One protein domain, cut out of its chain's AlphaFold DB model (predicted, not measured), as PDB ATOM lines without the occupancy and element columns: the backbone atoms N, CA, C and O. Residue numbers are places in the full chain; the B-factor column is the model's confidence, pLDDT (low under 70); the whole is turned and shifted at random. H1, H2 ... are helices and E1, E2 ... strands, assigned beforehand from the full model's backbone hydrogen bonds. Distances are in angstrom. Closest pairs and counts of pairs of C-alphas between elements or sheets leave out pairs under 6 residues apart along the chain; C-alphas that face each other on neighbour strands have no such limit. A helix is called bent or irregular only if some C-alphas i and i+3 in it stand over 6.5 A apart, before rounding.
ATOM      1  N   ALA A  80       1.625  -1.574 -34.033       65.00
ATOM      2  CA  ALA A  80       1.788  -1.149 -35.424       65.00
ATOM      3  C   ALA A  80       0.848   0.007 -35.809       65.00
ATOM      4  O   ALA A  80       1.267   0.904 -36.530       65.00
ATOM      5  N   ARG A  81      -0.405   0.022 -35.328       63.56
ATOM      6  CA  ARG A  81      -1.351   1.133 -35.555       63.56
ATOM      7  C   ARG A  81      -0.956   2.394 -34.795       63.56
ATOM      8  O   ARG A  81      -1.054   3.477 -35.357       63.56
ATOM      9  N   TYR A  82      -0.490   2.239 -33.558       64.94
ATOM     10  CA  TYR A  82       0.069   3.319 -32.754       64.94
ATOM     11  C   TYR A  82       1.288   3.915 -33.465       64.94
ATOM     12  O   TYR A  82       1.266   5.083 -33.835       64.94
ATOM     13  N   MET A  83       2.292   3.094 -33.790       66.12
ATOM     14  CA  MET A  83       3.464   3.543 -34.544       66.12
ATOM     15  C   MET A  83       3.066   4.190 -35.875       66.12
ATOM     16  O   MET A  83       3.528   5.282 -36.152       66.12
ATOM     17  N   ALA A  84       2.132   3.621 -36.648       71.62
ATOM     18  CA  ALA A  84       1.674   4.214 -37.909       71.62
ATOM     19  C   ALA A  84       0.984   5.583 -37.748       71.62
ATOM     20  O   ALA A  84       1.044   6.403 -38.663       71.62
ATOM     21  N   GLN A  85       0.331   5.839 -36.611       71.94
ATOM     22  CA  GLN A  85      -0.290   7.129 -36.309       71.94
ATOM     23  C   GLN A  85       0.746   8.187 -35.901       71.94
ATOM     24  O   GLN A  85       0.596   9.353 -36.264       71.94
ATOM     25  N   PHE A  86       1.795   7.791 -35.175       74.38
ATOM     26  CA  PHE A  86       2.846   8.699 -34.700       74.38
ATOM     27  C   PHE A  86       4.019   8.846 -35.678       74.38
ATOM     28  O   PHE A  86       4.706   9.858 -35.627       74.38
ATOM     29  N   GLU A  87       4.204   7.913 -36.615       82.50
ATOM     30  CA  GLU A  87       5.270   7.899 -37.627       82.50
ATOM     31  C   GLU A  87       5.438   9.244 -38.363       82.50
ATOM     32  O   GLU A  87       6.574   9.703 -38.494       82.50
ATOM     33  N   PRO A  88       4.369   9.934 -38.825       87.50
ATOM     34  CA  PRO A  88       4.530  11.202 -39.533       87.50
ATOM     35  C   PRO A  88       5.050  12.314 -38.617       87.50
ATOM     36  O   PRO A  88       5.958  13.046 -39.005       87.50
ATOM     37  N   LYS A  89       4.506  12.409 -37.396       87.50
ATOM     38  CA  LYS A  89       4.926  13.389 -36.385       87.50
ATOM     39  C   LYS A  89       6.339  13.108 -35.887       87.50
ATOM     40  O   LYS A  89       7.131  14.029 -35.756       87.50
ATOM     41  N   TYR A  90       6.670  11.840 -35.660       88.56
ATOM     42  CA  TYR A  90       8.001  11.419 -35.244       88.56
ATOM     43  C   TYR A  90       9.040  11.736 -36.323       88.56
ATOM     44  O   TYR A  90      10.069  12.333 -36.034       88.56
ATOM     45  N   ARG A  91       8.739  11.457 -37.599       90.25
ATOM     46  CA  ARG A  91       9.610  11.858 -38.713       90.25
ATOM     47  C   ARG A  91       9.768  13.376 -38.807       90.25
ATOM     48  O   ARG A  91      10.876  13.845 -39.046       90.25
ATOM     49  N   GLN A  92       8.677  14.128 -38.651       91.31
ATOM     50  CA  GLN A  92       8.716  15.591 -38.627       91.31
ATOM     51  C   GLN A  92       9.619  16.093 -37.495       91.31
ATOM     52  O   GLN A  92      10.461  16.957 -37.729       91.31
ATOM     53  N   PHE A  93       9.473  15.521 -36.300       94.12
ATOM     54  CA  PHE A  93      10.319  15.806 -35.149       94.12
ATOM     55  C   PHE A  93      11.793  15.518 -35.443       94.12
ATOM     56  O   PHE A  93      12.601  16.427 -35.311       94.12
ATOM     57  N   GLU A  94      12.145  14.320 -35.911       92.88
ATOM     58  CA  GLU A  94      13.542  13.949 -36.190       92.88
ATOM     59  C   GLU A  94      14.193  14.868 -37.237       92.88
ATOM     60  O   GLU A  94      15.334  15.304 -37.085       92.88
ATOM     61  N   GLN A  95      13.455  15.229 -38.293       93.06
ATOM     62  CA  GLN A  95      13.943  16.168 -39.309       93.06
ATOM     63  C   GLN A  95      14.201  17.560 -38.729       93.06
ATOM     64  O   GLN A  95      15.223  18.182 -39.023       93.06
ATOM     65  N   LEU A  96      13.275  18.050 -37.908       94.81
ATOM     66  CA  LEU A  96      13.383  19.351 -37.267       94.81
ATOM     67  C   LEU A  96      14.498  19.372 -36.218       94.81
ATOM     68  O   LEU A  96      15.302  20.298 -36.219       94.81
ATOM     69  N   ALA A  97      14.589  18.349 -35.370       95.44
ATOM     70  CA  ALA A  97      15.621  18.220 -34.351       95.44
ATOM     71  C   ALA A  97      17.015  18.187 -34.989       95.44
ATOM     72  O   ALA A  97      17.873  18.987 -34.619       95.44
ATOM     73  N   SER A  98      17.212  17.375 -36.035       94.25
ATOM     74  CA  SER A  98      18.468  17.350 -36.792       94.25
ATOM     75  C   SER A  98      18.816  18.717 -37.389       94.25
ATOM     76  O   SER A  98      19.994  19.094 -37.386       94.25
ATOM     77  N   ARG A  99      17.824  19.463 -37.901       95.25
ATOM     78  CA  ARG A  99      18.032  20.804 -38.465       95.25
ATOM     79  C   ARG A  99      18.448  21.801 -37.389       95.25
ATOM     80  O   ARG A  99      19.504  22.409 -37.509       95.25
ATOM     81  N   LEU A 100      17.668  21.922 -36.314       96.25
ATOM     82  CA  LEU A 100      17.970  22.824 -35.199       96.25
ATOM     83  C   LEU A 100      19.335  22.507 -34.578       96.25
ATOM     84  O   LEU A 100      20.100  23.417 -34.255       96.25
ATOM     85  N   LEU A 101      19.678  21.224 -34.453       95.12
ATOM     86  CA  LEU A 101      20.966  20.819 -33.911       95.12
ATOM     87  C   LEU A 101      22.130  21.280 -34.800       95.12
ATOM     88  O   LEU A 101      23.098  21.838 -34.291       95.12
ATOM     89  N   THR A 102      22.018  21.070 -36.114       95.19
ATOM     90  CA  THR A 102      23.101  21.331 -37.079       95.19
ATOM     91  C   THR A 102      23.222  22.810 -37.441       95.19
ATOM     92  O   THR A 102      24.327  23.314 -37.616       95.19
ATOM     93  N   GLU A 103      22.101  23.520 -37.558       95.75
ATOM     94  CA  GLU A 103      22.066  24.904 -38.046       95.75
ATOM     95  C   GLU A 103      22.063  25.934 -36.912       95.75
ATOM     96  O   GLU A 103      22.552  27.051 -37.090       95.75
ATOM     97  N   ILE A 104      21.541  25.576 -35.731       96.88
ATOM     98  CA  ILE A 104      21.418  26.509 -34.606       96.88
ATOM     99  C   ILE A 104      22.384  26.166 -33.478       96.88
ATOM    100  O   ILE A 104      23.205  27.007 -33.110       96.88
ATOM    101  N   VAL A 105      22.274  24.961 -32.919       97.31
ATOM    102  CA  VAL A 105      22.949  24.585 -31.668       97.31
ATOM    103  C   VAL A 105      24.451  24.392 -31.863       97.31
ATOM    104  O   VAL A 105      25.248  25.035 -31.180       97.31
ATOM    105  N   GLN A 106      24.844  23.513 -32.785       95.81
ATOM    106  CA  GLN A 106      26.244  23.145 -32.991       95.81
ATOM    107  C   GLN A 106      27.123  24.353 -33.359       95.81
ATOM    108  O   GLN A 106      28.120  24.549 -32.662       95.81
ATOM    109  N   PRO A 107      26.769  25.211 -34.339       97.19
ATOM    110  CA  PRO A 107      27.624  26.334 -34.717       97.19
ATOM    111  C   PRO A 107      27.850  27.316 -33.563       97.19
ATOM    112  O   PRO A 107      28.934  27.870 -33.417       97.19
ATOM    113  N   ARG A 108      26.849  27.513 -32.697       97.50
ATOM    114  CA  ARG A 108      26.962  28.400 -31.528       97.50
ATOM    115  C   ARG A 108      27.874  27.821 -30.453       97.50
ATOM    116  O   ARG A 108      28.709  28.547 -29.917       97.50
ATOM    117  N   LEU A 109      27.759  26.522 -30.171       96.25
ATOM    118  CA  LEU A 109      28.692  25.830 -29.275       96.25
ATOM    119  C   LEU A 109      30.125  25.884 -29.818       96.25
ATOM    120  O   LEU A 109      31.053  26.115 -29.048       96.25
ATOM    121  N   GLU A 110      30.308  25.706 -31.128       94.56
ATOM    122  CA  GLU A 110      31.614  25.802 -31.788       94.56
ATOM    123  C   GLU A 110      32.209  27.207 -31.683       94.56
ATOM    124  O   GLU A 110      33.387  27.336 -31.354       94.56
ATOM    125  N   VAL A 111      31.400  28.253 -31.883       95.62
ATOM    126  CA  VAL A 111      31.829  29.647 -31.689       95.62
ATOM    127  C   VAL A 111      32.311  29.872 -30.262       95.62
ATOM    128  O   VAL A 111      33.380  30.439 -30.077       95.62
ATOM    129  N   VAL A 112      31.571  29.406 -29.252       93.81
ATOM    130  CA  VAL A 112      32.003  29.553 -27.856       93.81
ATOM    131  C   VAL A 112      33.284  28.767 -27.593       93.81
ATOM    132  O   VAL A 112      34.246  29.328 -27.079       93.81
ATOM    133  N   ALA A 113      33.329  27.491 -27.980       88.94
ATOM    134  CA  ALA A 113      34.492  26.631 -27.771       88.94
ATOM    135  C   ALA A 113      35.756  27.169 -28.463       88.94
ATOM    136  O   ALA A 113      36.853  26.998 -27.938       88.94
ATOM    137  N   HIS A 114      35.620  27.862 -29.597       90.19
ATOM    138  CA  HIS A 114      36.742  28.467 -30.317       90.19
ATOM    139  C   HIS A 114      37.565  29.446 -29.461       90.19
ATOM    140  O   HIS A 114      38.774  29.549 -29.655       90.19
ATOM    141  N   PHE A 115      36.946  30.135 -28.497       88.19
ATOM    142  CA  PHE A 115      37.642  31.090 -27.625       88.19
ATOM    143  C   PHE A 115      38.402  30.438 -26.461       88.19
ATOM    144  O   PHE A 115      39.145  31.129 -25.766       88.19
ATOM    145  N   PHE A 116      38.248  29.129 -26.240       86.19
ATOM    146  CA  PHE A 116      38.853  28.418 -25.114       86.19
ATOM    147  C   PHE A 116      39.771  27.300 -25.619       86.19
ATOM    148  O   PHE A 116      39.288  26.240 -26.027       86.19
ATOM    149  N   PRO A 117      41.103  27.493 -25.579       75.94
ATOM    150  CA  PRO A 117      42.055  26.450 -25.941       75.94
ATOM    151  C   PRO A 117      41.796  25.162 -25.147       75.94
ATOM    152  O   PRO A 117      41.731  25.174 -23.921       75.94
ATOM    153  N   GLY A 118      41.619  24.042 -25.851       75.06
ATOM    154  CA  GLY A 118      41.295  22.748 -25.241       75.06
ATOM    155  C   GLY A 118      39.799  22.462 -25.077       75.06
ATOM    156  O   GLY A 118      39.451  21.335 -24.714       75.06
ATOM    157  N   ALA A 119      38.912  23.410 -25.397       85.94
ATOM    158  CA  ALA A 119      37.491  23.116 -25.494       85.94
ATOM    159  C   ALA A 119      37.190  22.243 -26.721       85.94
ATOM    160  O   ALA A 119      37.794  22.385 -27.787       85.94
ATOM    161  N   ARG A 120      36.252  21.303 -26.578       86.75
ATOM    162  CA  ARG A 120      35.854  20.386 -27.657       86.75
ATOM    163  C   ARG A 120      34.340  20.320 -27.753       86.75
ATOM    164  O   ARG A 120      33.679  20.153 -26.736       86.75
ATOM    165  N   VAL A 121      33.808  20.363 -28.970       90.06
ATOM    166  CA  VAL A 121      32.380  20.148 -29.244       90.06
ATOM    167  C   VAL A 121      32.178  18.753 -29.834       90.06
ATOM    168  O   VAL A 121      32.937  18.325 -30.707       90.06
ATOM    169  N   ARG A 122      31.170  18.018 -29.355       89.19
ATOM    170  CA  ARG A 122      30.730  16.741 -29.934       89.19
ATOM    171  C   ARG A 122      29.233  16.795 -30.234       89.19
ATOM    172  O   ARG A 122      28.430  16.717 -29.302       89.19
ATOM    173  N   PRO A 123      28.851  16.872 -31.517       84.75
ATOM    174  CA  PRO A 123      27.484  16.607 -31.923       84.75
ATOM    175  C   PRO A 123      27.228  15.093 -31.953       84.75
ATOM    176  O   PRO A 123      28.043  14.310 -32.443       84.75
ATOM    177  N   ALA A 124      26.064  14.694 -31.461       84.19
ATOM    178  CA  ALA A 124      25.485  13.366 -31.576       84.19
ATOM    179  C   ALA A 124      24.103  13.523 -32.229       84.19
ATOM    180  O   ALA A 124      23.071  13.511 -31.565       84.19
ATOM    181  N   VAL A 125      24.100  13.723 -33.553       77.44
ATOM    182  CA  VAL A 125      22.888  14.063 -34.323       77.44
ATOM    183  C   VAL A 125      21.791  13.011 -34.167       77.44
ATOM    184  O   VAL A 125      20.641  13.365 -33.963       77.44
ATOM    185  N   GLN A 126      22.145  11.723 -34.171       76.12
ATOM    186  CA  GLN A 126      21.185  10.624 -33.976       76.12
ATOM    187  C   GLN A 126      20.587  10.566 -32.565       76.12
ATOM    188  O   GLN A 126      19.596   9.882 -32.342       76.12
ATOM    189  N   GLU A 127      21.204  11.257 -31.613       85.81
ATOM    190  CA  GLU A 127      20.745  11.362 -30.231       85.81
ATOM    191  C   GLU A 127      20.144  12.746 -29.958       85.81
ATOM    192  O   GLU A 127      19.882  13.079 -28.805       85.81
ATOM    193  N   ASN A 128      19.969  13.568 -31.005       92.81
ATOM    194  CA  ASN A 128      19.450  14.931 -30.929       92.81
ATOM    195  C   ASN A 128      20.156  15.771 -29.850       92.81
ATOM    196  O   ASN A 128      19.542  16.547 -29.116       92.81
ATOM    197  N   ARG A 129      21.479  15.599 -29.750       96.12
ATOM    198  CA  ARG A 129      22.306  16.142 -28.672       96.12
ATOM    199  C   ARG A 129      23.590  16.759 -29.200       96.12
ATOM    200  O   ARG A 129      24.224  16.219 -30.099       96.12
ATOM    201  N   CYS A 130      24.030  17.858 -28.601       96.06
ATOM    202  CA  CYS A 130      25.350  18.431 -28.831       96.06
ATOM    203  C   CYS A 130      25.914  18.940 -27.509       96.06
ATOM    204  O   CYS A 130      25.216  19.612 -26.753       96.06
ATOM    205  N   ALA A 131      27.169  18.614 -27.224       95.94
ATOM    206  CA  ALA A 131      27.824  19.041 -25.998       95.94
ATOM    207  C   ALA A 131      29.179  19.686 -26.282       95.94
ATOM    208  O   ALA A 131      29.875  19.304 -27.222       95.94
ATOM    209  N   ALA A 132      29.549  20.656 -25.452       93.69
ATOM    210  CA  ALA A 132      30.872  21.252 -25.398       93.69
ATOM    211  C   ALA A 132      31.515  20.960 -24.042       93.69
ATOM    212  O   ALA A 132      30.886  21.140 -22.999       93.69
ATOM    213  N   TRP A 133      32.770  20.525 -24.068       92.25
ATOM    214  CA  TRP A 133      33.597  20.294 -22.890       92.25
ATOM    215  C   TRP A 133      34.668  21.362 -22.820       92.25
ATOM    216  O   TRP A 133      35.324  21.636 -23.823       92.25
ATOM    217  N   PHE A 134      34.867  21.900 -21.628       90.12
ATOM    218  CA  PHE A 134      35.895  22.865 -21.287       90.12
ATOM    219  C   PHE A 134      36.795  22.190 -20.257       90.12
ATOM    220  O   PHE A 134      36.350  21.810 -19.170       90.12
ATOM    221  N   GLY A 135      38.035  21.928 -20.662       78.56
ATOM    222  CA  GLY A 135      39.015  21.267 -19.812       78.56
ATOM    223  C   GLY A 135      39.479  22.175 -18.681       78.56
ATOM    224  O   GLY A 135      39.437  23.397 -18.796       78.56
ATOM    225  N   PHE A 136      39.967  21.551 -17.613       80.12
ATOM    226  CA  PHE A 136      40.668  22.253 -16.549       80.12
ATOM    227  C   PHE A 136      41.883  22.994 -17.121       80.12
ATOM    228  O   PHE A 136      42.647  22.420 -17.903       80.12
ATOM    229  N   CYS A 137      42.094  24.233 -16.686       68.56
ATOM    230  CA  CYS A 137      43.359  24.937 -16.869       68.56
ATOM    231  C   CYS A 137      43.658  25.817 -15.648       68.56
ATOM    232  O   CYS A 137      42.793  26.037 -14.807       68.56
ATOM    233  N   GLU A 138      44.880  26.330 -15.521       67.00
ATOM    234  CA  GLU A 138      45.258  27.132 -14.345       67.00
ATOM    235  C   GLU A 138      44.408  28.401 -14.195       67.00
ATOM    236  O   GLU A 138      44.021  28.761 -13.082       67.00
ATOM    237  N   ARG A 139      44.035  29.012 -15.325       73.88
ATOM    238  CA  ARG A 139      43.130  30.164 -15.384       73.88
ATOM    239  C   ARG A 139      41.717  29.821 -14.905       73.88
ATOM    240  O   ARG A 139      41.116  30.582 -14.154       73.88
ATOM    241  N   PHE A 140      41.208  28.654 -15.306       82.56
ATOM    242  CA  PHE A 140      39.889  28.136 -14.938       82.56
ATOM    243  C   PHE A 140      40.049  26.803 -14.199       82.56
ATOM    244  O   PHE A 140      40.024  25.744 -14.839       82.56
ATOM    245  N   PRO A 141      40.198  26.809 -12.859       81.19
ATOM    246  CA  PRO A 141      40.473  25.608 -12.073       81.19
ATOM    247  C   PRO A 141      39.224  24.724 -11.884       81.19
ATOM    248  O   PRO A 141      38.930  24.252 -10.784       81.19
ATOM    249  N   ALA A 142      38.463  24.515 -12.956       83.50
ATOM    250  CA  ALA A 142      37.299  23.656 -13.042       83.50
ATOM    251  C   ALA A 142      37.195  23.057 -14.448       83.50
ATOM    252  O   ALA A 142      37.561  23.675 -15.441       83.50
ATOM    253  N   THR A 143      36.647  21.853 -14.530       86.56
ATOM    254  CA  THR A 143      36.120  21.316 -15.785       86.56
ATOM    255  C   THR A 143      34.677  21.765 -15.940       86.56
ATOM    256  O   THR A 143      33.937  21.827 -14.954       86.56
ATOM    257  N   ALA A 144      34.256  22.054 -17.168       92.31
ATOM    258  CA  ALA A 144      32.862  22.347 -17.449       92.31
ATOM    259  C   ALA A 144      32.335  21.582 -18.661       92.31
ATOM    260  O   ALA A 144      33.072  21.242 -19.587       92.31
ATOM    261  N   LYS A 145      31.031  21.316 -18.657       95.31
ATOM    262  CA  LYS A 145      30.294  20.743 -19.779       95.31
ATOM    263  C   LYS A 145      29.011  21.532 -19.982       95.31
ATOM    264  O   LYS A 145      28.247  21.692 -19.032       95.31
ATOM    265  N   VAL A 146      28.758  21.955 -21.214       97.38
ATOM    266  CA  VAL A 146      27.461  22.485 -21.647       97.38
ATOM    267  C   VAL A 146      26.857  21.491 -22.622       97.38
ATOM    268  O   VAL A 146      27.464  21.192 -23.646       97.38
ATOM    269  N   GLU A 147      25.685  20.957 -22.307       97.81
ATOM    270  CA  GLU A 147      24.985  19.962 -23.113       97.81
ATOM    271  C   GLU A 147      23.611  20.490 -23.521       97.81
ATOM    272  O   GLU A 147      22.797  20.860 -22.679       97.81
ATOM    273  N   LEU A 148      23.355  20.519 -24.826       98.06
ATOM    274  CA  LEU A 148      22.078  20.890 -25.419       98.06
ATOM    275  C   LEU A 148      21.435  19.647 -26.034       98.06
ATOM    276  O   LEU A 148      22.047  18.962 -26.855       98.06
ATOM    277  N   THR A 149      20.203  19.358 -25.630       97.75
ATOM    278  CA  THR A 149      19.404  18.219 -26.107       97.75
ATOM    279  C   THR A 149      18.076  18.701 -26.674       97.75
ATOM    280  O   THR A 149      17.519  19.699 -26.211       97.75
ATOM    281  N   ILE A 150      17.581  18.004 -27.694       97.44
ATOM    282  CA  ILE A 150      16.290  18.254 -28.329       97.44
ATOM    283  C   ILE A 150      15.438  16.999 -28.152       97.44
ATOM    284  O   ILE A 150      15.761  15.940 -28.680       97.44
ATOM    285  N   ASP A 151      14.347  17.135 -27.411       95.00
ATOM    286  CA  ASP A 151      13.383  16.069 -27.130       95.00
ATOM    287  C   ASP A 151      11.978  16.508 -27.574       95.00
ATOM    288  O   ASP A 151      11.777  17.644 -28.017       95.00
ATOM    289  N   ALA A 152      10.994  15.629 -27.438       92.69
ATOM    290  CA  ALA A 152       9.590  15.942 -27.626       92.69
ATOM    291  C   ALA A 152       8.773  15.617 -26.374       92.69
ATOM    292  O   ALA A 152       9.143  14.804 -25.528       92.69
ATOM    293  N   ASP A 153       7.616  16.254 -26.244       91.44
ATOM    294  CA  ASP A 153       6.647  15.810 -25.253       91.44
ATOM    295  C   ASP A 153       5.996  14.471 -25.647       91.44
ATOM    296  O   ASP A 153       6.082  13.999 -26.780       91.44
ATOM    297  N   GLN A 154       5.310  13.841 -24.687       82.50
ATOM    298  CA  GLN A 154       4.700  12.518 -24.884       82.50
ATOM    299  C   GLN A 154       3.698  12.479 -26.049       82.50
ATOM    300  O   GLN A 154       3.466  11.417 -26.624       82.50
ATOM    301  N   ALA A 155       3.089  13.621 -26.378       85.06
ATOM    302  CA  ALA A 155       2.093  13.747 -27.435       85.06
ATOM    303  C   ALA A 155       2.694  14.069 -28.818       85.06
ATOM    304  O   ALA A 155       1.962  14.021 -29.816       85.06
ATOM    305  N   LEU A 156       4.001  14.363 -28.899       87.94
ATOM    306  CA  LEU A 156       4.654  14.906 -30.097       87.94
ATOM    307  C   LEU A 156       3.909  16.146 -30.621       87.94
ATOM    308  O   LEU A 156       3.627  16.267 -31.816       87.94
ATOM    309  N   ASP A 157       3.525  17.029 -29.706       90.50
ATOM    310  CA  ASP A 157       2.934  18.333 -30.011       90.50
ATOM    311  C   ASP A 157       3.961  19.450 -29.817       90.50
ATOM    312  O   ASP A 157       3.878  20.485 -30.478       90.50
ATOM    313  N   ASN A 158       4.960  19.229 -28.959       94.88
ATOM    314  CA  ASN A 158       5.994  20.205 -28.659       94.88
ATOM    315  C   ASN A 158       7.394  19.613 -28.790       94.88
ATOM    316  O   ASN A 158       7.657  18.486 -28.375       94.88
ATOM    317  N   VAL A 159       8.306  20.439 -29.294       96.56
ATOM    318  CA  VAL A 159       9.750  20.248 -29.202       96.56
ATOM    319  C   VAL A 159      10.243  20.909 -27.922       96.56
ATOM    320  O   VAL A 159       9.850  22.029 -27.588       96.56
ATOM    321  N   VAL A 160      11.122  20.219 -27.208       97.38
ATOM    322  CA  VAL A 160      11.729  20.684 -25.966       97.38
ATOM    323  C   VAL A 160      13.237  20.740 -26.154       97.38
ATOM    324  O   VAL A 160      13.901  19.708 -26.187       97.38
ATOM    325  N   LEU A 161      13.786  21.948 -26.242       98.00
ATOM    326  CA  LEU A 161      15.224  22.170 -26.125       98.00
ATOM    327  C   LEU A 161      15.587  22.249 -24.648       98.00
ATOM    328  O   LEU A 161      14.970  23.007 -23.902       98.00
ATOM    329  N   ARG A 162      16.598  21.503 -24.219       98.31
ATOM    330  CA  ARG A 162      17.105  21.522 -22.847       98.31
ATOM    331  C   ARG A 162      18.592  21.817 -22.855       98.31
ATOM    332  O   ARG A 162      19.329  21.228 -23.637       98.31
ATOM    333  N   CYS A 163      19.008  22.719 -21.977       98.00
ATOM    334  CA  CYS A 163      20.405  23.018 -21.711       98.00
ATOM    335  C   CYS A 163      20.745  22.501 -20.317       98.00
ATOM    336  O   CYS A 163      20.008  22.779 -19.369       98.00
ATOM    337  N   GLU A 164      21.843  21.767 -20.199       97.81
ATOM    338  CA  GLU A 164      22.412  21.313 -18.938       97.81
ATOM    339  C   GLU A 164      23.870  21.761 -18.841       97.81
ATOM    340  O   GLU A 164      24.684  21.504 -19.731       97.81
ATOM    341  N   VAL A 165      24.203  22.426 -17.740       96.50
ATOM    342  CA  VAL A 165      25.533  22.948 -17.446       96.50
ATOM    343  C   VAL A 165      26.082  22.231 -16.223       96.50
ATOM    344  O   VAL A 165      25.476  22.192 -15.153       96.50
ATOM    345  N   THR A 166      27.270  21.666 -16.367       94.31
ATOM    346  CA  THR A 166      28.010  21.020 -15.284       94.31
ATOM    347  C   THR A 166      29.342  21.731 -15.115       94.31
ATOM    348  O   THR A 166      30.056  21.886 -16.097       94.31
ATOM    349  N   ILE A 167      29.688  22.139 -13.894       89.31
ATOM    350  CA  ILE A 167      30.988  22.730 -13.548       89.31
ATOM    351  C   ILE A 167      31.528  21.994 -12.322       89.31
ATOM    352  O   ILE A 167      30.830  21.877 -11.313       89.31
ATOM    353  N   VAL A 168      32.759  21.487 -12.400       84.19
ATOM    354  CA  VAL A 168      33.386  20.699 -11.332       84.19
ATOM    355  C   VAL A 168      34.847  21.114 -11.128       84.19
ATOM    356  O   VAL A 168      35.629  20.993 -12.071       84.19
ATOM    357  N   PRO A 169      35.255  21.496  -9.903       77.06
ATOM    358  CA  PRO A 169      34.406  21.766  -8.735       77.06
ATOM    359  C   PRO A 169      33.571  23.050  -8.908       77.06
ATOM    360  O   PRO A 169      34.026  24.031  -9.488       77.06
ATOM    361  N   SER A 170      32.342  23.056  -8.381       69.75
ATOM    362  CA  SER A 170      31.489  24.252  -8.362       69.75
ATOM    363  C   SER A 170      31.660  24.998  -7.037       69.75
ATOM    364  O   SER A 170      31.276  24.504  -5.978       69.75
ATOM    365  N   PHE A 171      32.231  26.202  -7.103       71.94
ATOM    366  CA  PHE A 171      32.327  27.136  -5.969       71.94
ATOM    367  C   PHE A 171      31.392  28.347  -6.114       71.94
ATOM    368  O   PHE A 171      31.300  29.179  -5.213       71.94
ATOM    369  N   VAL A 172      30.690  28.438  -7.245       78.31
ATOM    370  CA  VAL A 172      29.808  29.545  -7.628       78.31
ATOM    371  C   VAL A 172      28.413  28.983  -7.896       78.31
ATOM    372  O   VAL A 172      28.282  27.885  -8.436       78.31
ATOM    373  N   LYS A 173      27.365  29.720  -7.507       84.06
ATOM    374  CA  LYS A 173      25.977  29.363  -7.835       84.06
ATOM    375  C   LYS A 173      25.669  29.744  -9.277       84.06
ATOM    376  O   LYS A 173      25.969  30.860  -9.682       84.06
ATOM    377  N   TYR A 174      25.016  28.847  -9.999       90.06
ATOM    378  CA  TYR A 174      24.592  29.066 -11.376       90.06
ATOM    379  C   TYR A 174      23.356  28.224 -11.696       90.06
ATOM    380  O   TYR A 174      23.057  27.252 -10.995       90.06
ATOM    381  N   ASP A 175      22.658  28.586 -12.768       88.69
ATOM    382  CA  ASP A 175      21.522  27.820 -13.270       88.69
ATOM    383  C   ASP A 175      22.026  26.626 -14.083       88.69
ATOM    384  O   ASP A 175      22.455  26.749 -15.230       88.69
ATOM    385  N   ALA A 176      22.008  25.448 -13.462       91.62
ATOM    386  CA  ALA A 176      22.546  24.229 -14.060       91.62
ATOM    387  C   ALA A 176      21.655  23.631 -15.154       91.62
ATOM    388  O   ALA A 176      22.119  22.793 -15.921       91.62
ATOM    389  N   HIS A 177      20.382  24.015 -15.222       94.94
ATOM    390  CA  HIS A 177      19.472  23.509 -16.236       94.94
ATOM    391  C   HIS A 177      18.416  24.542 -16.618       94.94
ATOM    392  O   HIS A 177      17.869  25.237 -15.763       94.94
ATOM    393  N   ASP A 178      18.040  24.563 -17.889       97.69
ATOM    394  CA  ASP A 178      16.848  25.271 -18.348       97.69
ATOM    395  C   ASP A 178      16.275  24.610 -19.608       97.69
ATOM    396  O   ASP A 178      16.927  23.768 -20.236       97.69
ATOM    397  N   LYS A 179      15.036  24.954 -19.972       97.62
ATOM    398  CA  LYS A 179      14.381  24.427 -21.168       97.62
ATOM    399  C   LYS A 179      13.544  25.464 -21.912       97.62
ATOM    400  O   LYS A 179      12.826  26.259 -21.311       97.62
ATOM    401  N   LEU A 180      13.537  25.340 -23.233       97.75
ATOM    402  CA  LEU A 180      12.637  26.039 -24.138       97.75
ATOM    403  C   LEU A 180      11.650  25.038 -24.744       97.75
ATOM    404  O   LEU A 180      12.049  24.011 -25.286       97.75
ATOM    405  N   VAL A 181      10.357  25.347 -24.658       97.38
ATOM    406  CA  VAL A 181       9.281  24.540 -25.248       97.38
ATOM    407  C   VAL A 181       8.686  25.302 -26.426       97.38
ATOM    408  O   VAL A 181       8.333  26.476 -26.285       97.38
ATOM    409  N   LEU A 182       8.583  24.637 -27.575       96.31
ATOM    410  CA  LEU A 182       8.091  25.204 -28.830       96.31
ATOM    411  C   LEU A 182       7.084  24.245 -29.473       96.31
ATOM    412  O   LEU A 182       7.329  23.038 -29.455       96.31
ATOM    413  N   PRO A 183       5.993  24.736 -30.082       95.75
ATOM    414  CA  PRO A 183       5.093  23.880 -30.848       95.75
ATOM    415  C   PRO A 183       5.828  23.225 -32.024       95.75
ATOM    416  O   PRO A 183       6.553  23.899 -32.757       95.75
ATOM    417  N   LEU A 184       5.636  21.917 -32.223       92.69
ATOM    418  CA  LEU A 184       6.316  21.133 -33.265       92.69
ATOM    419  C   LEU A 184       6.008  21.632 -34.689       92.69
ATOM    420  O   LEU A 184       6.821  21.487 -35.603       92.69
ATOM    421  N   ASP A 185       4.829  22.213 -34.888       92.19
ATOM    422  CA  ASP A 185       4.359  22.754 -36.160       92.19
ATOM    423  C   ASP A 185       4.776  24.215 -36.400       92.19
ATOM    424  O   ASP A 185       4.704  24.688 -37.534       92.19
ATOM    425  N   GLN A 186       5.213  24.930 -35.360       93.06
ATOM    426  CA  GLN A 186       5.446  26.379 -35.379       93.06
ATOM    427  C   GLN A 186       6.717  26.753 -34.603       93.06
ATOM    428  O   GLN A 186       6.703  27.592 -33.699       93.06
ATOM    429  N   VAL A 187       7.839  26.125 -34.960       94.69
ATOM    430  CA  VAL A 187       9.138  26.474 -34.378       94.69
ATOM    431  C   VAL A 187       9.635  27.816 -34.910       94.69
ATOM    432  O   VAL A 187       9.864  27.996 -36.104       94.69
ATOM    433  N   ASP A 188       9.837  28.744 -33.981       95.75
ATOM    434  CA  ASP A 188      10.478  30.036 -34.206       95.75
ATOM    435  C   ASP A 188      12.001  29.875 -34.068       95.75
ATOM    436  O   ASP A 188      12.552  29.828 -32.963       95.75
ATOM    437  N   GLU A 189      12.687  29.731 -35.202       95.12
ATOM    438  CA  GLU A 189      14.142  29.553 -35.254       95.12
ATOM    439  C   GLU A 189      14.922  30.752 -34.681       95.12
ATOM    440  O   GLU A 189      15.813  30.514 -33.863       95.12
ATOM    441  N   PRO A 190      14.593  32.025 -34.994       96.88
ATOM    442  CA  PRO A 190      15.205  33.184 -34.336       96.88
ATOM    443  C   PRO A 190      15.088  33.163 -32.811       96.88
ATOM    444  O   PRO A 190      16.073  33.396 -32.110       96.88
ATOM    445  N   ARG A 191      13.905  32.842 -32.279       97.31
ATOM    446  CA  ARG A 191      13.712  32.706 -30.829       97.31
ATOM    447  C   ARG A 191      14.533  31.555 -30.253       97.31
ATOM    448  O   ARG A 191      15.082  31.680 -29.161       97.31
ATOM    449  N   THR A 192      14.619  30.445 -30.981       97.50
ATOM    450  CA  THR A 192      15.420  29.276 -30.595       97.50
ATOM    451  C   THR A 192      16.900  29.638 -30.502       97.50
ATOM    452  O   THR A 192      17.551  29.349 -29.501       97.50
ATOM    453  N   ALA A 193      17.416  30.326 -31.520       97.88
ATOM    454  CA  ALA A 193      18.775  30.846 -31.565       97.88
ATOM    455  C   ALA A 193      19.079  31.785 -30.392       97.88
ATOM    456  O   ALA A 193      20.070  31.576 -29.693       97.88
ATOM    457  N   ALA A 194      18.207  32.766 -30.151       98.00
ATOM    458  CA  ALA A 194      18.372  33.727 -29.064       98.00
ATOM    459  C   ALA A 194      18.422  33.039 -27.692       98.00
ATOM    460  O   ALA A 194      19.276  33.366 -26.875       98.00
ATOM    461  N   TRP A 195      17.560  32.046 -27.455       98.50
ATOM    462  CA  TRP A 195      17.583  31.286 -26.204       98.50
ATOM    463  C   TRP A 195      18.873  30.467 -26.047       98.50
ATOM    464  O   TRP A 195      19.458  30.459 -24.967       98.50
ATOM    465  N   VAL A 196      19.365  29.815 -27.109       98.19
ATOM    466  CA  VAL A 196      20.656  29.101 -27.056       98.19
ATOM    467  C   VAL A 196      21.788  30.071 -26.712       98.19
ATOM    468  O   VAL A 196      22.582  29.783 -25.822       98.19
ATOM    469  N   GLU A 197      21.846  31.230 -27.370       98.38
ATOM    470  CA  GLU A 197      22.850  32.267 -27.095       98.38
ATOM    471  C   GLU A 197      22.763  32.768 -25.649       98.38
ATOM    472  O   GLU A 197      23.783  32.832 -24.970       98.38
ATOM    473  N   GLU A 198      21.560  33.031 -25.139       97.94
ATOM    474  CA  GLU A 198      21.332  33.437 -23.749       97.94
ATOM    475  C   GLU A 198      21.866  32.398 -22.750       97.94
ATOM    476  O   GLU A 198      22.509  32.753 -21.761       97.94
ATOM    477  N   ARG A 199      21.645  31.100 -23.003       97.75
ATOM    478  CA  ARG A 199      22.169  30.022 -22.146       97.75
ATOM    479  C   ARG A 199      23.687  29.902 -22.224       97.75
ATOM    480  O   ARG A 199      24.326  29.709 -21.192       97.75
ATOM    481  N   LEU A 200      24.268  30.040 -23.414       97.19
ATOM    482  CA  LEU A 200      25.719  30.003 -23.593       97.19
ATOM    483  C   LEU A 200      26.410  31.200 -22.936       97.19
ATOM    484  O   LEU A 200      27.435  31.022 -22.283       97.19
ATOM    485  N   LEU A 201      25.840  32.399 -23.055       96.19
ATOM    486  CA  LEU A 201      26.356  33.602 -22.404       96.19
ATOM    487  C   LEU A 201      26.235  33.509 -20.881       96.19
ATOM    488  O   LEU A 201      27.208  33.781 -20.190       96.19
ATOM    489  N   ALA A 202      25.110  33.018 -20.350       95.06
ATOM    490  CA  ALA A 202      24.959  32.795 -18.907       95.06
ATOM    491  C   ALA A 202      25.981  31.778 -18.357       95.06
ATOM    492  O   ALA A 202      26.530  31.955 -17.264       95.06
ATOM    493  N   PHE A 203      26.270  30.722 -19.127       94.81
ATOM    494  CA  PHE A 203      27.373  29.814 -18.817       94.81
ATOM    495  C   PHE A 203      28.716  30.553 -18.815       94.81
ATOM    496  O   PHE A 203      29.465  30.410 -17.854       94.81
ATOM    497  N   LEU A 204      29.014  31.349 -19.845       93.44
ATOM    498  CA  LEU A 204      30.272  32.092 -19.938       93.44
ATOM    499  C   LEU A 204      30.451  33.076 -18.787       93.44
ATOM    500  O   LEU A 204      31.516  33.087 -18.183       93.44
ATOM    501  N   ASP A 205      29.417  33.827 -18.422       92.19
ATOM    502  CA  ASP A 205      29.456  34.739 -17.277       92.19
ATOM    503  C   ASP A 205      29.804  33.996 -15.983       92.19
ATOM    504  O   ASP A 205      30.558  34.499 -15.152       92.19
ATOM    505  N   THR A 206      29.289  32.775 -15.813       90.44
ATOM    506  CA  THR A 206      29.623  31.913 -14.669       90.44
ATOM    507  C   THR A 206      31.050  31.374 -14.772       90.44
ATOM    508  O   THR A 206      31.794  31.388 -13.795       90.44
ATOM    509  N   TYR A 207      31.440  30.882 -15.944       88.88
ATOM    510  CA  TYR A 207      32.736  30.251 -16.173       88.88
ATOM    511  C   TYR A 207      33.882  31.258 -16.038       88.88
ATOM    512  O   TYR A 207      34.895  30.964 -15.413       88.88
ATOM    513  N   LEU A 208      33.685  32.484 -16.527       88.31
ATOM    514  CA  LEU A 208      34.633  33.588 -16.406       88.31
ATOM    515  C   LEU A 208      34.764  34.120 -14.972       88.31
ATOM    516  O   LEU A 208      35.803  34.667 -14.630       88.31
ATOM    517  N   GLN A 209      33.783  33.913 -14.091       86.12
ATOM    518  CA  GLN A 209      33.962  34.211 -12.659       86.12
ATOM    519  C   GLN A 209      34.957  33.266 -11.973       86.12
ATOM    520  O   GLN A 209      35.430  33.567 -10.879       86.12
ATOM    521  N   LEU A 210      35.266  32.122 -12.592       81.31
ATOM    522  CA  LEU A 210      36.288  31.199 -12.101       81.31
ATOM    523  C   LEU A 210      37.703  31.639 -12.495       81.31
ATOM    524  O   LEU A 210      38.659  31.043 -12.003       81.31
ATOM    525  N   ASP A 211      37.822  32.661 -13.351       78.81
ATOM    526  CA  ASP A 211      39.084  33.223 -13.822       78.81
ATOM    527  C   ASP A 211      39.909  33.769 -12.650       78.81
ATOM    528  O   ASP A 211      39.567  34.779 -12.023       78.81
TER     529      ASP A 211
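AT A GLANCE: This is residues 80 to 211 of the 270 residues of the protein "TRASH domain-containing protein" of Planctomycetes bacterium (UniProt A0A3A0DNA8). What does the model look like? A twisted, five-stranded sheet has two helices, H1 and H2, packed on one face while its other face is bare, making two layers; the helices meet at a slant, and the free start of H1, residues 80 to 85, sticks out. What is it made of? The printed part has 132 residues, with named elements in the order H1, E1, E2, E3, E4, E5, H2; the class is mixed, helices and strands, and the sheet runs E1, E2, E3, E4, E5, all antiparallel. How large is it? It is compact, with a radius of gyration of the C-alphas of 16.2 A, and spans 57 by 27 by 24 A.

IN THESE COORDINATES: Where are the strands? E1 is residues 120 to 124, 13.1 A long; E2 is 129 to 134, 16.9 A; E3 is 143 to 152, 29.5 A. E4 is residues 158 to 168, 32.4 A, beginning at C-alpha 158 (5.994, 20.205, -28.659), and E5 is 177 to 183, 20.5 A. Where are the helices? H1 is residues 80 to 114, 46.1 A, beginning at C-alpha 80 (1.788, -1.149, -35.424). H2 is residues 189 to 208, 28.1 A, ending at C-alpha 208 (34.633, 33.588, -16.406).

HOW THE PARTS SIT: How are the strands joined? They form a meander, each strand the antiparallel neighbour of the one before. N 122 and O 131 of the hairpin E1 and E2 are 2.8 A apart, and N 132 and O 146 of the hairpin E2 and E3 2.8 A, within hydrogen-bond range. So are N 147 and O 164 of the hairpin E3 and E4, 2.8 A, and N 161 and O 180 of the hairpin E4 and E5, 2.9 A. How do the helices stand? H2 is on the sheet at a height of 9.2 A, over E3 and E4, and runs along the strands, at 10 degrees to E4 on the local plane; the closest C-alphas of H2 and E4 are Arg 199 and Cys 163, 7.2 A. H1 is on the sheet too, its closest C-alpha pair with E3 being Ala 97 and Ile 150, 6.1 A. H1 touches H2 with its residues 100 to 112 alone, closest at the C-alphas of Ile 104 and Ala 193, 5.9 A, at a steep tilt of 47 degrees, the same way. Are the helices even? H1 is irregular, C-alphas 85 and 88 being 7.1 A apart, with a kink of 46 degrees near residue 87. Every O i to N i+4 pair is within hydrogen-bond range in H2, and 25 of 31 in H1.

THE WHOLE: What is farthest apart? The C-alphas of Arg 81 and Glu 138 are the two farthest apart, 57.4 A. Are there cuts or long links? The printed part has no cut, and no link is long. Where is confidence low? The mean pLDDT of the printed part is 89.7; residues 80 to 83, 137 to 138 and 170 are under 70.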